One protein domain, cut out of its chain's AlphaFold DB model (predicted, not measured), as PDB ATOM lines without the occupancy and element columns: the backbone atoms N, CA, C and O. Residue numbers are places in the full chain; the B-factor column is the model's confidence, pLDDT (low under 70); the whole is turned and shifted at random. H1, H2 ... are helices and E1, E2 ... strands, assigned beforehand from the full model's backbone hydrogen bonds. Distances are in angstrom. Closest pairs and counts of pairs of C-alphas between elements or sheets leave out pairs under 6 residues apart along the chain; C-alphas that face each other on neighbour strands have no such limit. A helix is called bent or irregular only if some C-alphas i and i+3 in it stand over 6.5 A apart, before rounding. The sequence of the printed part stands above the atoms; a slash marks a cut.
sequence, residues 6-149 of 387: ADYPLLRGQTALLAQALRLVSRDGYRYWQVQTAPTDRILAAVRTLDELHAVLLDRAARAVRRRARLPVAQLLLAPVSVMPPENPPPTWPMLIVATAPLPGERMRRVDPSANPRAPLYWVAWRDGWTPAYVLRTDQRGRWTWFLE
ATOM      1  N   ALA A   6     123.151 129.807 168.460       60.59
ATOM      2  CA  ALA A   6     122.761 128.504 169.001       60.59
ATOM      3  C   ALA A   6     121.447 127.963 168.401       60.59
ATOM      4  O   ALA A   6     121.273 126.749 168.302       60.59
ATOM      5  N   ASP A   7     120.567 128.849 167.928       63.84
ATOM      6  CA  ASP A   7     119.287 128.516 167.289       63.84
ATOM      7  C   ASP A   7     119.410 128.366 165.761       63.84
ATOM      8  O   ASP A   7     118.411 128.365 165.026       63.84
ATOM      9  N   TYR A   8     120.639 128.280 165.237       65.25
ATOM     10  CA  TYR A   8     120.857 128.144 163.805       65.25
ATOM     11  C   TYR A   8     120.213 126.848 163.275       65.25
ATOM     12  O   TYR A   8     120.539 125.751 163.739       65.25
ATOM     13  N   PRO A   9     119.332 126.923 162.258       64.44
ATOM     14  CA  PRO A   9     118.684 125.740 161.714       64.44
ATOM     15  C   PRO A   9     119.689 124.903 160.921       64.44
ATOM     16  O   PRO A   9     120.067 125.257 159.802       64.44
ATOM     17  N   LEU A  10     120.089 123.762 161.479       64.62
ATOM     18  CA  LEU A  10     120.900 122.792 160.755       64.62
ATOM     19  C   LEU A  10     120.089 122.143 159.636       64.62
ATOM     20  O   LEU A  10     118.917 121.782 159.787       64.62
ATOM     21  N   LEU A  11     120.735 121.980 158.490       65.00
ATOM     22  CA  LEU A  11     120.146 121.274 157.368       65.00
ATOM     23  C   LEU A  11     120.135 119.771 157.636       65.00
ATOM     24  O   LEU A  11     121.051 119.232 158.247       65.00
ATOM     25  N   ARG A  12     119.108 119.075 157.134       55.28
ATOM     26  CA  ARG A  12     118.928 117.624 157.344       55.28
ATOM     27  C   ARG A  12     120.056 116.762 156.758       55.28
ATOM     28  O   ARG A  12     120.124 115.580 157.062       55.28
ATOM     29  N   GLY A  13     120.900 117.326 155.897       60.38
ATOM     30  CA  GLY A  13     122.014 116.626 155.271       60.38
ATOM     31  C   GLY A  13     122.618 117.410 154.112       60.38
ATOM     32  O   GLY A  13     122.169 118.507 153.771       60.38
ATOM     33  N   GLN A  14     123.614 116.808 153.467       64.50
ATOM     34  CA  GLN A  14     124.323 117.396 152.333       64.50
ATOM     35  C   GLN A  14     123.391 117.785 151.174       64.50
ATOM     36  O   GLN A  14     123.495 118.886 150.642       64.50
ATOM     37  N   THR A  15     122.430 116.929 150.819       61.62
ATOM     38  CA  THR A  15     121.468 117.202 149.736       61.62
ATOM     39  C   THR A  15     120.636 118.456 150.006       61.62
ATOM     40  O   THR A  15     120.382 119.243 149.095       61.62
ATOM     41  N   ALA A  16     120.252 118.685 151.267       62.47
ATOM     42  CA  ALA A  16     119.508 119.879 151.655       62.47
ATOM     43  C   ALA A  16     120.363 121.151 151.509       62.47
ATOM     44  O   ALA A  16     119.843 122.183 151.085       62.47
ATOM     45  N   LEU A  17     121.673 121.066 151.773       74.75
ATOM     46  CA  LEU A  17     122.602 122.173 151.531       74.75
ATOM     47  C   LEU A  17     122.758 122.472 150.047       74.75
ATOM     48  O   LEU A  17     122.600 123.625 149.650       74.75
ATOM     49  N   LEU A  18     122.998 121.450 149.226       73.62
ATOM     50  CA  LEU A  18     123.133 121.622 147.779       73.62
ATOM     51  C   LEU A  18     121.865 122.237 147.171       73.62
ATOM     52  O   LEU A  18     121.955 123.171 146.372       73.62
ATOM     53  N   ALA A  19     120.681 121.779 147.589       69.12
ATOM     54  CA  ALA A  19     119.404 122.329 147.141       69.12
ATOM     55  C   ALA A  19     119.215 123.791 147.573       69.12
ATOM     56  O   ALA A  19     118.776 124.632 146.781       69.12
ATOM     57  N   GLN A  20     119.569 124.126 148.818       77.94
ATOM     58  CA  GLN A  20     119.446 125.493 149.308       77.94
ATOM     59  C   GLN A  20     120.423 126.437 148.601       77.94
ATOM     60  O   GLN A  20     120.006 127.507 148.162       77.94
ATOM     61  N   ALA A  21     121.683 126.035 148.434       82.31
ATOM     62  CA  ALA A  21     122.690 126.796 147.700       82.31
ATOM     63  C   ALA A  21     122.281 127.010 146.233       82.31
ATOM     64  O   ALA A  21     122.316 128.140 145.744       82.31
ATOM     65  N   LEU A  22     121.784 125.960 145.563       78.19
ATOM     66  CA  LEU A  22     121.258 126.050 144.199       78.19
ATOM     67  C   LEU A  22     120.138 127.088 144.105       78.19
ATOM     68  O   LEU A  22     120.158 127.938 143.218       78.19
ATOM     69  N   ARG A  23     119.175 127.063 145.032       81.50
ATOM     70  CA  ARG A  23     118.075 128.036 145.073       81.50
ATOM     71  C   ARG A  23     118.588 129.471 145.229       81.50
ATOM     72  O   ARG A  23     118.080 130.376 144.571       81.50
ATOM     73  N   LEU A  24     119.596 129.680 146.078       84.81
ATOM     74  CA  LEU A  24     120.155 131.012 146.329       84.81
ATOM     75  C   LEU A  24     120.840 131.593 145.088       84.81
ATOM     76  O   LEU A  24     120.640 132.764 144.772       84.81
ATOM     77  N   VAL A  25     121.586 130.767 144.355       82.69
ATOM     78  CA  VAL A  25     122.287 131.181 143.131       82.69
ATOM     79  C   VAL A  25     121.336 131.326 141.940       82.69
ATOM     80  O   VAL A  25     121.391 132.322 141.219       82.69
ATOM     81  N   SER A  26     120.464 130.339 141.723       76.50
ATOM     82  CA  SER A  26     119.603 130.279 140.535       76.50
ATOM     83  C   SER A  26     118.448 131.278 140.575       76.50
ATOM     84  O   SER A  26     118.109 131.848 139.543       76.50
ATOM     85  N   ARG A  27     117.855 131.500 141.756       77.94
ATOM     86  CA  ARG A  27     116.626 132.292 141.913       77.94
ATOM     87  C   ARG A  27     116.829 133.571 142.715       77.94
ATOM     88  O   ARG A  27     116.304 134.610 142.330       77.94
ATOM     89  N   ASP A  28     117.563 133.506 143.824       78.56
ATOM     90  CA  ASP A  28     117.613 134.619 144.785       78.56
ATOM     91  C   ASP A  28     118.765 135.614 144.514       78.56
ATOM     92  O   ASP A  28     118.961 136.551 145.289       78.56
ATOM     93  N   GLY A  29     119.509 135.438 143.413       83.06
ATOM     94  CA  GLY A  29     120.487 136.411 142.914       83.06
ATOM     95  C   GLY A  29     121.802 136.467 143.695       83.06
ATOM     96  O   GLY A  29     122.512 137.468 143.621       83.06
ATOM     97  N   TYR A  30     122.142 135.418 144.443       88.88
ATOM     98  CA  TYR A  30     123.429 135.332 145.129       88.88
ATOM     99  C   TYR A  30     124.523 134.985 144.112       88.88
ATOM    100  O   TYR A  30     124.432 133.990 143.394       88.88
ATOM    101  N   ARG A  31     125.545 135.839 144.019       88.50
ATOM    102  CA  ARG A  31     126.581 135.786 142.975       88.50
ATOM    103  C   ARG A  31     127.987 135.628 143.521       88.50
ATOM    104  O   ARG A  31     128.894 135.413 142.729       88.50
ATOM    105  N   TYR A  32     128.177 135.722 144.829       89.50
ATOM    106  CA  TYR A  32     129.475 135.594 145.474       89.50
ATOM    107  C   TYR A  32     129.423 134.466 146.487       89.50
ATOM    108  O   TYR A  32     128.403 134.290 147.149       89.50
ATOM    109  N   TRP A  33     130.500 133.700 146.602       90.75
ATOM    110  CA  TRP A  33     130.567 132.568 147.512       90.75
ATOM    111  C   TRP A  33     131.965 132.387 148.106       90.75
ATOM    112  O   TRP A  33     132.965 132.790 147.512       90.75
ATOM    113  N   GLN A  34     132.030 131.763 149.273       87.94
ATOM    114  CA  GLN A  34     133.261 131.327 149.921       87.94
ATOM    115  C   GLN A  34     132.958 130.107 150.783       87.94
ATOM    116  O   GLN A  34     131.891 130.023 151.389       87.94
ATOM    117  N   VAL A  35     133.907 129.177 150.848       85.00
ATOM    118  CA  VAL A  35     133.875 128.073 151.808       85.00
ATOM    119  C   VAL A  35     134.924 128.342 152.877       85.00
ATOM    120  O   VAL A  35     136.066 128.674 152.563       85.00
ATOM    121  N   GLN A  36     134.518 128.225 154.133       82.88
ATOM    122  CA  GLN A  36     135.392 128.270 155.301       82.88
ATOM    123  C   GLN A  36     135.217 126.978 156.100       82.88
ATOM    124  O   GLN A  36     134.187 126.316 155.989       82.88
ATOM    125  N   THR A  37     136.200 126.617 156.915       77.62
ATOM    126  CA  THR A  37     136.085 125.508 157.866       77.62
ATOM    127  C   THR A  37     136.345 126.021 159.274       77.62
ATOM    128  O   THR A  37     137.207 126.873 159.482       77.62
ATOM    129  N   ALA A  38     135.586 125.525 160.249       72.56
ATOM    130  CA  ALA A  38     135.793 125.845 161.658       72.56
ATOM    131  C   ALA A  38     135.829 124.561 162.499       72.56
ATOM    132  O   ALA A  38     135.013 123.669 162.269       72.56
ATOM    133  N   PRO A  39     136.742 124.434 163.478       73.50
ATOM    134  CA  PRO A  39     136.702 123.346 164.452       73.50
ATOM    135  C   PRO A  39     135.347 123.265 165.167       73.50
ATOM    136  O   PRO A  39     134.709 124.292 165.411       73.50
ATOM    137  N   THR A  40     134.909 122.052 165.513       71.81
ATOM    138  CA  THR A  40     133.607 121.821 166.171       71.81
ATOM    139  C   THR A  40     133.436 122.631 167.459       71.81
ATOM    140  O   THR A  40     132.357 123.158 167.712       71.81
ATOM    141  N   ASP A  41     134.495 122.797 168.245       69.50
ATOM    142  CA  ASP A  41     134.512 123.596 169.474       69.50
ATOM    143  C   ASP A  41     134.427 125.114 169.222       69.50
ATOM    144  O   ASP A  41     134.045 125.870 170.113       69.50
ATOM    145  N   ARG A  42     134.735 125.574 168.001       77.88
ATOM    146  CA  ARG A  42     134.771 127.000 167.629       77.88
ATOM    147  C   ARG A  42     133.651 127.432 166.684       77.88
ATOM    148  O   ARG A  42     133.568 128.617 166.362       77.88
ATOM    149  N   ILE A  43     132.780 126.520 166.250       77.00
ATOM    150  CA  ILE A  43     131.761 126.810 165.229       77.00
ATOM    151  C   ILE A  43     130.798 127.925 165.649       77.00
ATOM    152  O   ILE A  43     130.543 128.834 164.868       77.00
ATOM    153  N   LEU A  44     130.318 127.922 166.897       78.75
ATOM    154  CA  LEU A  44     129.392 128.952 167.382       78.75
ATOM    155  C   LEU A  44     130.054 130.333 167.436       78.75
ATOM    156  O   LEU A  44     129.433 131.326 167.061       78.75
ATOM    157  N   ALA A  45     131.325 130.391 167.844       77.44
ATOM    158  CA  ALA A  45     132.098 131.627 167.835       77.44
ATOM    159  C   ALA A  45     132.286 132.145 166.399       77.44
ATOM    160  O   ALA A  45     132.048 133.320 166.141       77.44
ATOM    161  N   ALA A  46     132.618 131.260 165.454       80.94
ATOM    162  CA  ALA A  46     132.758 131.620 164.045       80.94
ATOM    163  C   ALA A  46     131.442 132.144 163.440       80.94
ATOM    164  O   ALA A  46     131.436 133.179 162.776       80.94
ATOM    165  N   VAL A  47     130.312 131.478 163.714       83.00
ATOM    166  CA  VAL A  47     128.976 131.926 163.280       83.00
ATOM    167  C   VAL A  47     128.655 133.307 163.849       83.00
ATOM    168  O   VAL A  47     128.159 134.163 163.119       83.00
ATOM    169  N   ARG A  48     128.965 133.541 165.129       82.31
ATOM    170  CA  ARG A  48     128.735 134.831 165.785       82.31
ATOM    171  C   ARG A  48     129.548 135.947 165.138       82.31
ATOM    172  O   ARG A  48     128.979 136.971 164.782       82.31
ATOM    173  N   THR A  49     130.843 135.727 164.913       87.12
ATOM    174  CA  THR A  49     131.710 136.702 164.237       87.12
ATOM    175  C   THR A  49     131.212 137.013 162.825       87.12
ATOM    176  O   THR A  49     131.166 138.175 162.427       87.12
ATOM    177  N   LEU A  50     130.778 136.000 162.067       86.50
ATOM    178  CA  LEU A  50     130.200 136.212 160.737       86.50
ATOM    179  C   LEU A  50     128.886 137.002 160.789       86.50
ATOM    180  O   LEU A  50     128.618 137.798 159.887       86.50
ATOM    181  N   ASP A  51     128.060 136.805 161.818       87.25
ATOM    182  CA  ASP A  51     126.820 137.564 161.986       87.25
ATOM    183  C   ASP A  51     127.071 139.019 162.389       87.25
ATOM    184  O   ASP A  51     126.458 139.919 161.821       87.25
ATOM    185  N   GLU A  52     128.023 139.264 163.287       87.06
ATOM    186  CA  GLU A  52     128.427 140.614 163.694       87.06
ATOM    187  C   GLU A  52     128.977 141.425 162.512       87.06
ATOM    188  O   GLU A  52     128.636 142.597 162.350       87.06
ATOM    189  N   LEU A  53     129.787 140.798 161.652       87.75
ATOM    190  CA  LEU A  53     130.398 141.467 160.501       87.75
ATOM    191  C   LEU A  53     129.431 141.626 159.319       87.75
ATOM    192  O   LEU A  53     129.382 142.686 158.691       87.75
ATOM    193  N   HIS A  54     128.667 140.578 159.000       87.75
ATOM    194  CA  HIS A  54     127.962 140.473 157.713       87.75
ATOM    195  C   HIS A  54     126.456 140.226 157.833       87.75
ATOM    196  O   HIS A  54     125.774 140.146 156.807       87.75
ATOM    197  N   ALA A  55     125.921 140.127 159.052       87.00
ATOM    198  CA  ALA A  55     124.511 139.856 159.338       87.00
ATOM    199  C   ALA A  55     123.990 138.603 158.601       87.00
ATOM    200  O   ALA A  55     123.005 138.644 157.851       87.00
ATOM    201  N   VAL A  56     124.687 137.474 158.761       84.12
ATOM    202  CA  VAL A  56     124.380 136.212 158.065       84.12
ATOM    203  C   VAL A  56     123.146 135.484 158.614       84.12
ATOM    204  O   VAL A  56     122.587 134.637 157.911       84.12
ATOM    205  N   LEU A  57     122.693 135.815 159.829       80.56
ATOM    206  CA  LEU A  57     121.562 135.188 160.529       80.56
ATOM    207  C   LEU A  57     120.239 135.942 160.365       80.56
ATOM    208  O   LEU A  57     119.257 135.648 161.051       80.56
ATOM    209  N   LEU A  58     120.180 136.900 159.437       81.50
ATOM    210  CA  LEU A  58     118.960 137.650 159.167       81.50
ATOM    211  C   LEU A  58     117.805 136.731 158.735       81.50
ATOM    212  O   LEU A  58     117.904 135.913 157.808       81.50
ATOM    213  N   ASP A  59     116.649 136.937 159.362       75.56
ATOM    214  CA  ASP A  59     115.410 136.279 158.969       75.56
ATOM    215  C   ASP A  59     114.980 136.660 157.531       75.56
ATOM    216  O   ASP A  59     115.553 137.530 156.862       75.56
ATOM    217  N   ARG A  60     113.973 135.960 156.993       76.44
ATOM    218  CA  ARG A  60     113.510 136.181 155.612       76.44
ATOM    219  C   ARG A  60     112.985 137.607 155.397       76.44
ATOM    220  O   ARG A  60     113.194 138.153 154.312       76.44
ATOM    221  N   ALA A  61     112.309 138.188 156.387       76.56
ATOM    222  CA  ALA A  61     111.716 139.517 156.285       76.56
ATOM    223  C   ALA A  61     112.804 140.601 156.304       76.56
ATOM    224  O   ALA A  61     112.848 141.444 155.409       76.56
ATOM    225  N   ALA A  62     113.752 140.511 157.236       79.69
ATOM    226  CA  ALA A  62     114.895 141.406 157.348       79.69
ATOM    227  C   ALA A  62     115.776 141.364 156.091       79.69
ATOM    228  O   ALA A  62     116.191 142.406 155.582       79.69
ATOM    229  N   ARG A  63     115.985 140.175 155.506       82.31
ATOM    230  CA  ARG A  63     116.674 140.052 154.212       82.31
ATOM    231  C   ARG A  63     115.905 140.717 153.077       82.31
ATOM    232  O   ARG A  63     116.523 141.369 152.242       82.31
ATOM    233  N   ALA A  64     114.580 140.582 153.029       78.56
ATOM    234  CA  ALA A  64     113.770 141.240 152.004       78.56
ATOM    235  C   ALA A  64     113.868 142.773 152.096       78.56
ATOM    236  O   ALA A  64     114.046 143.430 151.071       78.56
ATOM    237  N   VAL A  65     113.828 143.330 153.309       83.56
ATOM    238  CA  VAL A  65     114.027 144.768 153.552       83.56
ATOM    239  C   VAL A  65     115.417 145.210 153.089       83.56
ATOM    240  O   VAL A  65     115.539 146.164 152.325       83.56
ATOM    241  N   ARG A  66     116.462 144.467 153.466       85.12
ATOM    242  CA  ARG A  66     117.852 144.778 153.103       85.12
ATOM    243  C   ARG A  66     118.089 144.728 151.586       85.12
ATOM    244  O   ARG A  66     118.745 145.615 151.044       85.12
ATOM    245  N   ARG A  67     117.462 143.773 150.879       82.81
ATOM    246  CA  ARG A  67     117.458 143.724 149.402       82.81
ATOM    247  C   ARG A  67     116.755 144.929 148.781       82.81
ATOM    248  O   ARG A  67     117.280 145.493 147.827       82.81
ATOM    249  N   ARG A  68     115.597 145.345 149.312       84.06
ATOM    250  CA  ARG A  68     114.890 146.553 148.838       84.06
ATOM    251  C   ARG A  68     115.744 147.809 149.014       84.06
ATOM    252  O   ARG A  68     115.761 148.653 148.127       84.06
ATOM    253  N   ALA A  69     116.508 147.878 150.101       84.19
ATOM    254  CA  ALA A  69     117.474 148.943 150.364       84.19
ATOM    255  C   ALA A  69     118.773 148.841 149.532       84.19
ATOM    256  O   ALA A  69     119.681 149.638 149.735       84.19
ATOM    257  N   ARG A  70     118.884 147.868 148.611       82.88
ATOM    258  CA  ARG A  70     120.078 147.599 147.779       82.88
ATOM    259  C   ARG A  70     121.364 147.355 148.576       82.88
ATOM    260  O   ARG A  70     122.462 147.502 148.046       82.88
ATOM    261  N   LEU A  71     121.238 146.944 149.833       83.69
ATOM    262  CA  LEU A  71     122.376 146.587 150.665       83.69
ATOM    263  C   LEU A  71     122.805 145.137 150.385       83.69
ATOM    264  O   LEU A  71     121.949 144.292 150.087       83.69
ATOM    265  N   PRO A  72     124.105 144.811 150.521       84.12
ATOM    266  CA  PRO A  72     124.582 143.438 150.452       84.12
ATOM    267  C   PRO A  72     123.825 142.541 151.430       84.12
ATOM    268  O   PRO A  72     123.612 142.893 152.598       84.12
ATOM    269  N   VAL A  73     123.418 141.374 150.935       89.94
ATOM    270  CA  VAL A  73     122.797 140.329 151.744       89.94
ATOM    271  C   VAL A  73     123.672 139.095 151.677       89.94
ATOM    272  O   VAL A  73     123.851 138.519 150.604       89.94
ATOM    273  N   ALA A  74     124.181 138.697 152.837       90.50
ATOM    274  CA  ALA A  74     124.901 137.455 153.035       90.50
ATOM    275  C   ALA A  74     123.957 136.366 153.556       90.50
ATOM    276  O   ALA A  74     122.903 136.639 154.139       90.50
ATOM    277  N   GLN A  75     124.321 135.113 153.322       89.62
ATOM    278  CA  GLN A  75     123.701 133.964 153.948       89.62
ATOM    279  C   GLN A  75     124.764 132.908 154.213       89.62
ATOM    280  O   GLN A  75     125.498 132.506 153.312       89.62
ATOM    281  N   LEU A  76     124.798 132.451 155.456       86.81
ATOM    282  CA  LEU A  76     125.572 131.297 155.871       86.81
ATOM    283  C   LEU A  76     124.722 130.039 155.683       86.81
ATOM    284  O   LEU A  76     123.543 130.045 156.047       86.81
ATOM    285  N   LEU A  77     125.319 128.981 155.140       83.62
ATOM    286  CA  LEU A  77     124.790 127.624 155.078       83.62
ATOM    287  C   LEU A  77     125.753 126.681 155.809       83.62
ATOM    288  O   LEU A  77     126.918 126.565 155.427       83.62
ATOM    289  N   LEU A  78     125.245 126.002 156.838       73.06
ATOM    290  CA  LEU A  78     125.964 124.958 157.573       73.06
ATOM    291  C   LEU A  78     125.440 123.580 157.154       73.06
ATOM    292  O   LEU A  78     124.232 123.331 157.213       73.06
ATOM    293  N   ALA A  79     126.331 122.673 156.748       64.69
ATOM    294  CA  ALA A  79     125.990 121.253 156.643       64.69
ATOM    295  C   ALA A  79     126.265 120.555 157.979       64.69
ATOM    296  O   ALA A  79     127.250 120.892 158.635       64.69
ATOM    297  N   PRO A  80     125.448 119.560 158.367       53.91
ATOM    298  CA  PRO A  80     125.799 118.683 159.473       53.91
ATOM    299  C   PRO A  80     127.082 117.920 159.131       53.91
ATOM    300  O   PRO A  80     127.255 117.459 158.000       53.91
ATOM    301  N   VAL A  81     127.967 117.783 160.119       51.81
ATOM    302  CA  VAL A  81     129.145 116.915 160.025       51.81
ATOM    303  C   VAL A  81     128.659 115.501 159.721       51.81
ATOM    304  O   VAL A  81     127.859 114.938 160.471       51.81
ATOM    305  N   SER A  82     129.140 114.917 158.625       43.66
ATOM    306  CA  SER A  82     129.215 113.462 158.531       43.66
ATOM    307  C   SER A  82     130.299 113.059 159.522       43.66
ATOM    308  O   SER A  82     131.488 113.135 159.230       43.66
ATOM    309  N   VAL A  83     129.898 112.808 160.767       41.59
ATOM    310  CA  VAL A  83     130.831 112.369 161.800       41.59
ATOM    311  C   VAL A  83     131.145 110.918 161.466       41.59
ATOM    312  O   VAL A  83     130.362 110.031 161.787       41.59
ATOM    313  N   MET A  84     132.264 110.680 160.792       33.59
ATOM    314  CA  MET A  84     132.991 109.427 160.955       33.59
ATOM    315  C   MET A  84     134.061 109.695 162.017       33.59
ATOM    316  O   MET A  84     134.986 110.467 161.761       33.59
ATOM    317  N   PRO A  85     133.917 109.171 163.245       38.91
ATOM    318  CA  PRO A  85     135.013 109.139 164.199       38.91
ATOM    319  C   PRO A  85     135.907 107.904 163.951       38.91
ATOM    320  O   PRO A  85     135.369 106.858 163.588       38.91
ATOM    321  N   PRO A  86     137.214 107.938 164.282       45.41
ATOM    322  CA  PRO A  86     138.068 109.095 164.538       45.41
ATOM    323  C   PRO A  86     139.287 109.091 163.602       45.41
ATOM    324  O   PRO A  86     140.071 108.150 163.628       45.41
ATOM    325  N   GLU A  87     139.548 110.171 162.874       44.06
ATOM    326  CA  GLU A  87     140.913 110.394 162.395       44.06
ATOM    327  C   GLU A  87     141.372 111.800 162.732       44.06
ATOM    328  O   GLU A  87     140.624 112.769 162.646       44.06
ATOM    329  N   ASN A  88     142.622 111.869 163.183       44.53
ATOM    330  CA  ASN A  88     143.420 113.080 163.188       44.53
ATOM    331  C   ASN A  88     143.402 113.647 161.760       44.53
ATOM    332  O   ASN A  88     143.862 112.943 160.860       44.53
ATOM    333  N   PRO A  89     142.934 114.886 161.519       51.81
ATOM    334  CA  PRO A  89     142.695 115.984 162.466       51.81
ATOM    335  C   PRO A  89     141.243 116.119 162.993       51.81
ATOM    336  O   PRO A  89     140.310 115.586 162.401       51.81
ATOM    337  N   PRO A  90     141.021 116.887 164.088       55.62
ATOM    338  CA  PRO A  90     139.710 117.062 164.724       55.62
ATOM    339  C   PRO A  90     138.590 117.465 163.747       55.62
ATOM    340  O   PRO A  90     138.839 118.214 162.800       55.62
ATOM    341  N   PRO A  91     137.335 117.039 164.003       62.22
ATOM    342  CA  PRO A  91     136.219 117.268 163.093       62.22
ATOM    343  C   PRO A  91     135.992 118.765 162.873       62.22
ATOM    344  O   PRO A  91     135.732 119.530 163.813       62.22
ATOM    345  N   THR A  92     136.075 119.176 161.609       65.81
ATOM    346  CA  THR A  92     135.811 120.548 161.169       65.81
ATOM    347  C   THR A  92     134.448 120.650 160.491       65.81
ATOM    348  O   THR A  92     133.968 119.717 159.850       65.81
ATOM    349  N   TRP A  93     133.812 121.806 160.645       69.56
ATOM    350  CA  TRP A  93     132.528 122.151 160.055       69.56
ATOM    351  C   TRP A  93     132.750 123.016 158.818       69.56
ATOM    352  O   TRP A  93     133.258 124.135 158.953       69.56
ATOM    353  N   PRO A  94     132.372 122.547 157.619       74.31
ATOM    354  CA  PRO A  94     132.371 123.381 156.432       74.31
ATOM    355  C   PRO A  94     131.214 124.387 156.492       74.31
ATOM    356  O   PRO A  94     130.066 124.059 156.797       74.31
ATOM    357  N   MET A  95     131.525 125.624 156.141       82.06
ATOM    358  CA  MET A  95     130.621 126.762 156.133       82.06
ATOM    359  C   MET A  95     130.599 127.344 154.725       82.06
ATOM    360  O   MET A  95     131.619 127.844 154.252       82.06
ATOM    361  N   LEU A  96     129.450 127.288 154.047       86.38
ATOM    362  CA  LEU A  96     129.261 127.987 152.776       86.38
ATOM    363  C   LEU A  96     128.651 129.355 153.049       86.38
ATOM    364  O   LEU A  96     127.512 129.461 153.497       86.38
ATOM    365  N   ILE A  97     129.395 130.403 152.728       90.44
ATOM    366  CA  ILE A  97     128.909 131.777 152.755       90.44
ATOM    367  C   ILE A  97     128.570 132.156 151.322       90.44
ATOM    368  O   ILE A  97     129.418 132.049 150.438       90.44
ATOM    369  N   VAL A  98     127.344 132.613 151.082       91.50
ATOM    370  CA  VAL A  98     126.930 133.188 149.798       91.50
ATOM    371  C   VAL A  98     126.429 134.610 149.988       91.50
ATOM    372  O   VAL A  98     125.756 134.910 150.970       91.50
ATOM    373  N   ALA A  99     126.709 135.491 149.031       91.75
ATOM    374  CA  ALA A  99     126.284 136.884 149.079       91.75
ATOM    375  C   ALA A  99     125.847 137.428 147.711       91.75
ATOM    376  O   ALA A  99     126.210 136.912 146.648       91.75
ATOM    377  N   THR A 100     125.048 138.494 147.736       90.19
ATOM    378  CA  THR A 100     124.638 139.240 146.531       90.19
ATOM    379  C   THR A 100     125.733 140.176 146.006       90.19
ATOM    380  O   THR A 100     125.735 140.510 144.825       90.19
ATOM    381  N   ALA A 101     126.681 140.561 146.861       88.38
ATOM    382  CA  ALA A 101     127.829 141.422 146.577       88.38
ATOM    383  C   ALA A 101     129.053 140.909 147.367       88.38
ATOM    384  O   ALA A 101     128.851 140.181 148.343       88.38
ATOM    385  N   PRO A 102     130.298 141.246 146.979       89.00
ATOM    386  CA  PRO A 102     131.477 140.829 147.733       89.00
ATOM    387  C   PRO A 102     131.447 141.432 149.142       89.00
ATOM    388  O   PRO A 102     131.174 142.622 149.311       89.00
ATOM    389  N   LEU A 103     131.703 140.599 150.151       88.06
ATOM    390  CA  LEU A 103     131.738 141.023 151.547       88.06
ATOM    391  C   LEU A 103     133.128 141.584 151.899       88.06
ATOM    392  O   LEU A 103     134.133 140.960 151.548       88.06
ATOM    393  N   PRO A 104     133.223 142.745 152.574       85.75
ATOM    394  CA  PRO A 104     134.508 143.317 152.976       85.75
ATOM    395  C   PRO A 104     135.311 142.362 153.867       85.75
ATOM    396  O   PRO A 104     134.769 141.782 154.801       85.75
ATOM    397  N   GLY A 105     136.606 142.198 153.592       85.31
ATOM    398  CA  GLY A 105     137.486 141.307 154.364       85.31
ATOM    399  C   GLY A 105     137.359 139.815 154.028       85.31
ATOM    400  O   GLY A 105     138.210 139.032 154.443       85.31
ATOM    401  N   GLU A 106     136.372 139.422 153.219       87.69
ATOM    402  CA  GLU A 106     136.166 138.038 152.792       87.69
ATOM    403  C   GLU A 106     136.733 137.786 151.392       87.69
ATOM    404  O   GLU A 106     136.578 138.586 150.466       87.69
ATOM    405  N   ARG A 107     137.369 136.627 151.198       85.62
ATOM    406  CA  ARG A 107     137.934 136.207 149.904       85.62
ATOM    407  C   ARG A 107     136.871 135.524 149.047       85.62
ATOM    408  O   ARG A 107     137.016 134.365 148.651       85.62
ATOM    409  N   MET A 108     135.792 136.250 148.768       85.94
ATOM    410  CA  MET A 108     134.673 135.711 148.005       85.94
ATOM    411  C   MET A 108     135.003 135.573 146.518       85.94
ATOM    412  O   MET A 108     135.613 136.440 145.896       85.94
ATOM    413  N   ARG A 109     134.531 134.480 145.927       85.75
ATOM    414  CA  ARG A 109     134.629 134.166 144.500       85.75
ATOM    415  C   ARG A 109     133.280 134.396 143.835       85.75
ATOM    416  O   ARG A 109     132.240 134.223 144.466       85.75
ATOM    417  N   ARG A 110     133.272 134.774 142.560       84.88
ATOM    418  CA  ARG A 110     132.030 134.982 141.805       84.88
ATOM    419  C   ARG A 110     131.505 133.649 141.254       84.88
ATOM    420  O   ARG A 110     132.273 132.851 140.733       84.88
ATOM    421  N   VAL A 111     130.197 133.419 141.357       74.31
ATOM    422  CA  VAL A 111     129.464 132.244 140.847       74.31
ATOM    423  C   VAL A 111     129.167 132.425 139.355       74.31
ATOM    424  O   VAL A 111     128.015 132.417 138.935       74.31
ATOM    425  N   ASP A 112     130.192 132.708 138.557       66.81
ATOM    426  CA  ASP A 112     130.032 133.002 137.135       66.81
ATOM    427  C   ASP A 112     130.925 132.074 136.295       66.81
ATOM    428  O   ASP A 112     132.149 132.241 136.307       66.81
ATOM    429  N   PRO A 113     130.338 131.081 135.597       54.34
ATOM    430  CA  PRO A 113     131.090 130.118 134.806       54.34
ATOM    431  C   PRO A 113     131.766 130.743 133.578       54.34
ATOM    432  O   PRO A 113     132.737 130.168 133.094       54.34
ATOM    433  N   SER A 114     131.316 131.910 133.092       50.62
ATOM    434  CA  SER A 114     131.967 132.607 131.971       50.62
ATOM    435  C   SER A 114     133.025 133.612 132.432       50.62
ATOM    436  O   SER A 114     134.014 133.817 131.731       50.62
ATOM    437  N   ALA A 115     132.873 134.203 133.623       49.06
ATOM    438  CA  ALA A 115     133.830 135.186 134.141       49.06
ATOM    439  C   ALA A 115     135.043 134.569 134.859       49.06
ATOM    440  O   ALA A 115     136.080 135.224 134.961       49.06
ATOM    441  N   ASN A 116     134.943 133.342 135.387       51.44
ATOM    442  CA  ASN A 116     136.095 132.659 135.981       51.44
ATOM    443  C   ASN A 116     135.976 131.121 135.897       51.44
ATOM    444  O   ASN A 116     135.563 130.478 136.867       51.44
ATOM    445  N   PRO A 117     136.403 130.508 134.774       54.47
ATOM    446  CA  PRO A 117     136.377 129.053 134.582       54.47
ATOM    447  C   PRO A 117     137.169 128.273 135.643       54.47
ATOM    448  O   PRO A 117     136.939 127.086 135.844       54.47
ATOM    449  N   ARG A 118     138.114 128.934 136.328       53.16
ATOM    450  CA  ARG A 118     139.027 128.317 137.299       53.16
ATOM    451  C   ARG A 118     138.481 128.258 138.729       53.16
ATOM    452  O   ARG A 118     139.162 127.732 139.604       53.16
ATOM    453  N   ALA A 119     137.307 128.828 139.008       62.16
ATOM    454  CA  ALA A 119     136.801 128.924 140.380       62.16
ATOM    455  C   ALA A 119     135.263 128.852 140.499       62.16
ATOM    456  O   ALA A 119     134.660 129.733 141.127       62.16
ATOM    457  N   PRO A 120     134.615 127.813 139.936       70.31
ATOM    458  CA  PRO A 120     133.179 127.623 140.096       70.31
ATOM    459  C   PRO A 120     132.825 127.378 141.568       70.31
ATOM    460  O   PRO A 120     133.678 126.988 142.371       70.31
ATOM    461  N   LEU A 121     131.561 127.607 141.930       75.56
ATOM    462  CA  LEU A 121     131.089 127.286 143.275       75.56
ATOM    463  C   LEU A 121     131.199 125.781 143.479       75.56
ATOM    464  O   LEU A 121     130.508 125.018 142.805       75.56
ATOM    465  N   TYR A 122     132.077 125.379 144.397       74.25
ATOM    466  CA  TYR A 122     132.287 123.981 144.731       74.25
ATOM    467  C   TYR A 122     131.787 123.651 146.137       74.25
ATOM    468  O   TYR A 122     131.721 124.509 147.021       74.25
ATOM    469  N   TRP A 123     131.445 122.386 146.350       71.12
ATOM    470  CA  TRP A 123     131.094 121.850 147.653       71.12
ATOM    471  C   TRP A 123     131.609 120.422 147.806       71.12
ATOM    472  O   TRP A 123     131.372 119.587 146.943       71.12
ATOM    473  N   VAL A 124     132.289 120.121 148.911       65.19
ATOM    474  CA  VAL A 124     132.886 118.798 149.147       65.19
ATOM    475  C   VAL A 124     131.797 117.724 149.216       65.19
ATOM    476  O   VAL A 124     130.811 117.874 149.940       65.19
ATOM    477  N   ALA A 125     131.946 116.650 148.445       59.47
ATOM    478  CA  ALA A 125     131.119 115.454 148.492       59.47
ATOM    479  C   ALA A 125     131.623 114.545 149.614       59.47
ATOM    480  O   ALA A 125     132.706 113.982 149.518       59.47
ATOM    481  N   TRP A 126     130.857 114.418 150.694       56.19
ATOM    482  CA  TRP A 126     131.295 113.661 151.863       56.19
ATOM    483  C   TRP A 126     131.012 112.173 151.623       56.19
ATOM    484  O   TRP A 126     129.870 111.725 151.748       56.19
ATOM    485  N   ARG A 127     132.039 111.419 151.209       48.06
ATOM    486  CA  ARG A 127     132.025 109.953 151.088       48.06
ATOM    487  C   ARG A 127     133.333 109.373 151.629       48.06
ATOM    488  O   ARG A 127     134.378 110.005 151.528       48.06
ATOM    489  N   ASP A 128     133.235 108.185 152.210       38.16
ATOM    490  CA  ASP A 128     134.330 107.492 152.891       38.16
ATOM    491  C   ASP A 128     135.529 107.289 151.953       38.16
ATOM    492  O   ASP A 128     135.361 106.669 150.907       38.16
ATOM    493  N   GLY A 129     136.696 107.853 152.297       41.66
ATOM    494  CA  GLY A 129     137.963 107.731 151.555       41.66
ATOM    495  C   GLY A 129     138.097 108.538 150.255       41.66
ATOM    496  O   GLY A 129     139.053 108.324 149.513       41.66
ATOM    497  N   TRP A 130     137.138 109.411 149.921       43.22
ATOM    498  CA  TRP A 130     137.078 110.081 148.616       43.22
ATOM    499  C   TRP A 130     136.927 111.599 148.788       43.22
ATOM    500  O   TRP A 130     136.072 112.065 149.539       43.22
ATOM    501  N   THR A 131     137.674 112.391 148.008       48.69
ATOM    502  CA  THR A 131     137.571 113.866 147.955       48.69
ATOM    503  C   THR A 131     136.908 114.404 146.670       48.69
ATOM    504  O   THR A 131     137.511 115.231 145.987       48.69
ATOM    505  N   PRO A 132     135.695 113.985 146.259       52.78
ATOM    506  CA  PRO A 132     135.014 114.661 145.167       52.78
ATOM    507  C   PRO A 132     134.548 116.049 145.600       52.78
ATOM    508  O   PRO A 132     134.085 116.238 146.724       52.78
ATOM    509  N   ALA A 133     134.552 117.001 144.673       62.19
ATOM    510  CA  ALA A 133     133.809 118.243 144.813       62.19
ATOM    511  C   ALA A 133     132.600 118.239 143.865       62.19
ATOM    512  O   ALA A 133     132.703 117.932 142.678       62.19
ATOM    513  N   TYR A 134     131.429 118.590 144.391       68.00
ATOM    514  CA  TYR A 134     130.318 119.057 143.578       68.00
ATOM    515  C   TYR A 134     130.659 120.440 143.047       68.00
ATOM    516  O   TYR A 134     131.058 121.302 143.818       68.00
ATOM    517  N   VAL A 135     130.447 120.675 141.763       67.12
ATOM    518  CA  VAL A 135     130.653 121.943 141.080       67.12
ATOM    519  C   VAL A 135     129.316 122.437 140.542       67.12
ATOM    520  O   VAL A 135     128.625 121.740 139.798       67.12
ATOM    521  N   LEU A 136     128.930 123.648 140.923       69.38
ATOM    522  CA  LEU A 136     127.724 124.300 140.436       69.38
ATOM    523  C   LEU A 136     128.035 125.028 139.124       69.38
ATOM    524  O   LEU A 136     128.815 125.981 139.101       69.38
ATOM    525  N   ARG A 137     127.394 124.600 138.035       63.56
ATOM    526  CA  ARG A 137     127.507 125.223 136.706       63.56
ATOM    527  C   ARG A 137     126.161 125.185 135.982       63.56
ATOM    528  O   ARG A 137     125.203 124.571 136.452       63.56
ATOM    529  N   THR A 138     126.071 125.861 134.846       61.22
ATOM    530  CA  THR A 138     124.908 125.766 133.960       61.22
ATOM    531  C   THR A 138     125.007 124.528 133.069       61.22
ATOM    532  O   THR A 138     126.093 124.185 132.605       61.22
ATOM    533  N   ASP A 139     123.883 123.852 132.840       58.00
ATOM    534  CA  ASP A 139     123.755 122.796 131.836       58.00
ATOM    535  C   ASP A 139     123.772 123.381 130.410       58.00
ATOM    536  O   ASP A 139     123.774 124.598 130.211       58.00
ATOM    537  N   GLN A 140     123.757 122.509 129.399       50.12
ATOM    538  CA  GLN A 140     123.715 122.900 127.981       50.12
ATOM    539  C   GLN A 140     122.463 123.721 127.608       50.12
ATOM    540  O   GLN A 140     122.434 124.367 126.568       50.12
ATOM    541  N   ARG A 141     121.428 123.719 128.460       54.22
ATOM    542  CA  ARG A 141     120.193 124.501 128.302       54.22
ATOM    543  C   ARG A 141     120.205 125.784 129.145       54.22
ATOM    544  O   ARG A 141     119.164 126.416 129.307       54.22
ATOM    545  N   GLY A 142     121.354 126.156 129.715       63.03
ATOM    546  CA  GLY A 142     121.529 127.361 130.527       63.03
ATOM    547  C   GLY A 142     120.970 127.272 131.951       63.03
ATOM    548  O   GLY A 142     120.890 128.288 132.642       63.03
ATOM    549  N   ARG A 143     120.574 126.086 132.430       67.12
ATOM    550  CA  ARG A 143     119.991 125.905 133.768       67.12
ATOM    551  C   ARG A 143     121.051 125.532 134.786       67.12
ATOM    552  O   ARG A 143     121.872 124.656 134.552       67.12
ATOM    553  N   TRP A 144     120.998 126.153 135.956       65.62
ATOM    554  CA  TRP A 144     121.900 125.837 137.060       65.62
ATOM    555  C   TRP A 144     121.667 124.427 137.601       65.62
ATOM    556  O   TRP A 144     120.543 124.079 137.961       65.62
ATOM    557  N   THR A 145     122.734 123.641 137.713       61.31
ATOM    558  CA  THR A 145     122.713 122.349 138.402       61.31
ATOM    559  C   THR A 145     124.092 121.989 138.950       61.31
ATOM    560  O   THR A 145     125.119 122.536 138.544       61.31
ATOM    561  N   TRP A 146     124.108 121.080 139.918       64.81
ATOM    562  CA  TRP A 146     125.332 120.522 140.473       64.81
ATOM    563  C   TRP A 146     125.836 119.378 139.603       64.81
ATOM    564  O   TRP A 146     125.061 118.517 139.189       64.81
ATOM    565  N   PHE A 147     127.139 119.361 139.372       55.47
ATOM    566  CA  PHE A 147     127.865 118.283 138.717       55.47
ATOM    567  C   PHE A 147     128.942 117.778 139.660       55.47
ATOM    568  O   PHE A 147     129.387 118.515 140.529       55.47
ATOM    569  N   LEU A 148     129.363 116.534 139.509       59.09
ATOM    570  CA  LEU A 148     130.599 116.072 140.133       59.09
ATOM    571  C   LEU A 148     131.778 116.473 139.240       59.09
ATOM    572  O   LEU A 148     131.609 116.597 138.028       59.09
ATOM    573  N   GLU A 149     132.931 116.744 139.841       57.34
ATOM    574  CA  GLU A 149     134.152 117.104 139.113       57.34
ATOM    575  C   GLU A 149     134.667 115.949 138.235       57.34
ATOM    576  O   GLU A 149     134.516 114.780 138.582       57.34
TER     577      GLU A 149
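This is residues 6 to 149 of the 387 residues of an uncharacterized protein of Thermus thermophilus (UniProt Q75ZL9). Helix H1 is wedged between two three-stranded sheets, E1 E3 E2 and E4 E5 E6, which come together beside it where E1 meets E4. H2 covers the other face of the first sheet, and H3 sits off to the side, on neither sheet. The printed part has 144 residues with three named helices and six named strands, in the order H1 E1 H2 H3 E2 E3 E4 E5 E6; both sheets are antiparallel and the class is mixed, helices and strands. The whole is compact, with a radius of gyration of the C-alphas of 15.4 A and spans of 46 by 39 by 27 A.

Begin at H1, residues 14 to 26, which is on the sheet of E1, residues 32 to 39, E3, residues 92 to 99, and E2, residues 74 to 78. Its height over that sheet is 9.9 A, and its closest C-alphas to E2 are Leu 17 and Leu 77, 6.9 A apart. H2, residues 40 to 54, is on the opposite face at 8.9 A, over E3; its closest C-alphas to E3 are Thr 40 and Thr 92, 5.6 A apart. This makes three layers, helices on both faces of a sheet. Look across E1 and E3 for N 34 and O 97 within hydrogen-bond range at 2.9 A, and across the hairpin E2 and E3 for N 77 and O 96 at 2.8 A. With H3, residues 60 to 68, E1, H2 and E2 form a split strand-helix-strand unit, two strands running the same way with E3 between them; its crossover is right-handed. H3 and H1 are apart. Next find E4, residues 121 to 124, E5, residues 133 to 138, and E6, residues 144 to 148, a meander, each strand the antiparallel neighbour of the one before. N 123 and O 134 are 2.8 A apart, N 135 and O 147 2.7 A. H1 is on this sheet too, in two layers, a helix on one face, at a height of 8.8 A; the closest C-alphas of H1 and E6 are Ser 26 and Trp 144, 6.1 A apart. The closest C-alphas of E1 and E4 are Trp 33 and Leu 121, 6.8 A apart. Every O i to N i+4 pair is within hydrogen-bond range in H1 and H3, and 9 of 11 in H2.

Find C-alpha 14 at (124.323, 117.396, 152.333); H1 runs 18.1 A from there. E1 spans 23.7 A, H2 21.2 A and E3 22.4 A. H2 is irregular: C-alphas 41 and 44 are 7.7 A apart. E6 ends at C-alpha 148, (130.599, 116.072, 140.133).

The C-alphas farthest apart are those of Ala 69 and Pro 86, 47.0 A. The printed part has no cut. The links E2 to E3 and E3 to E4 are long, 13 and 21 residues. The mean pLDDT of the printed part is 71.6, and 62 residues are under 70, among them 79 to 93 and 124 to 149.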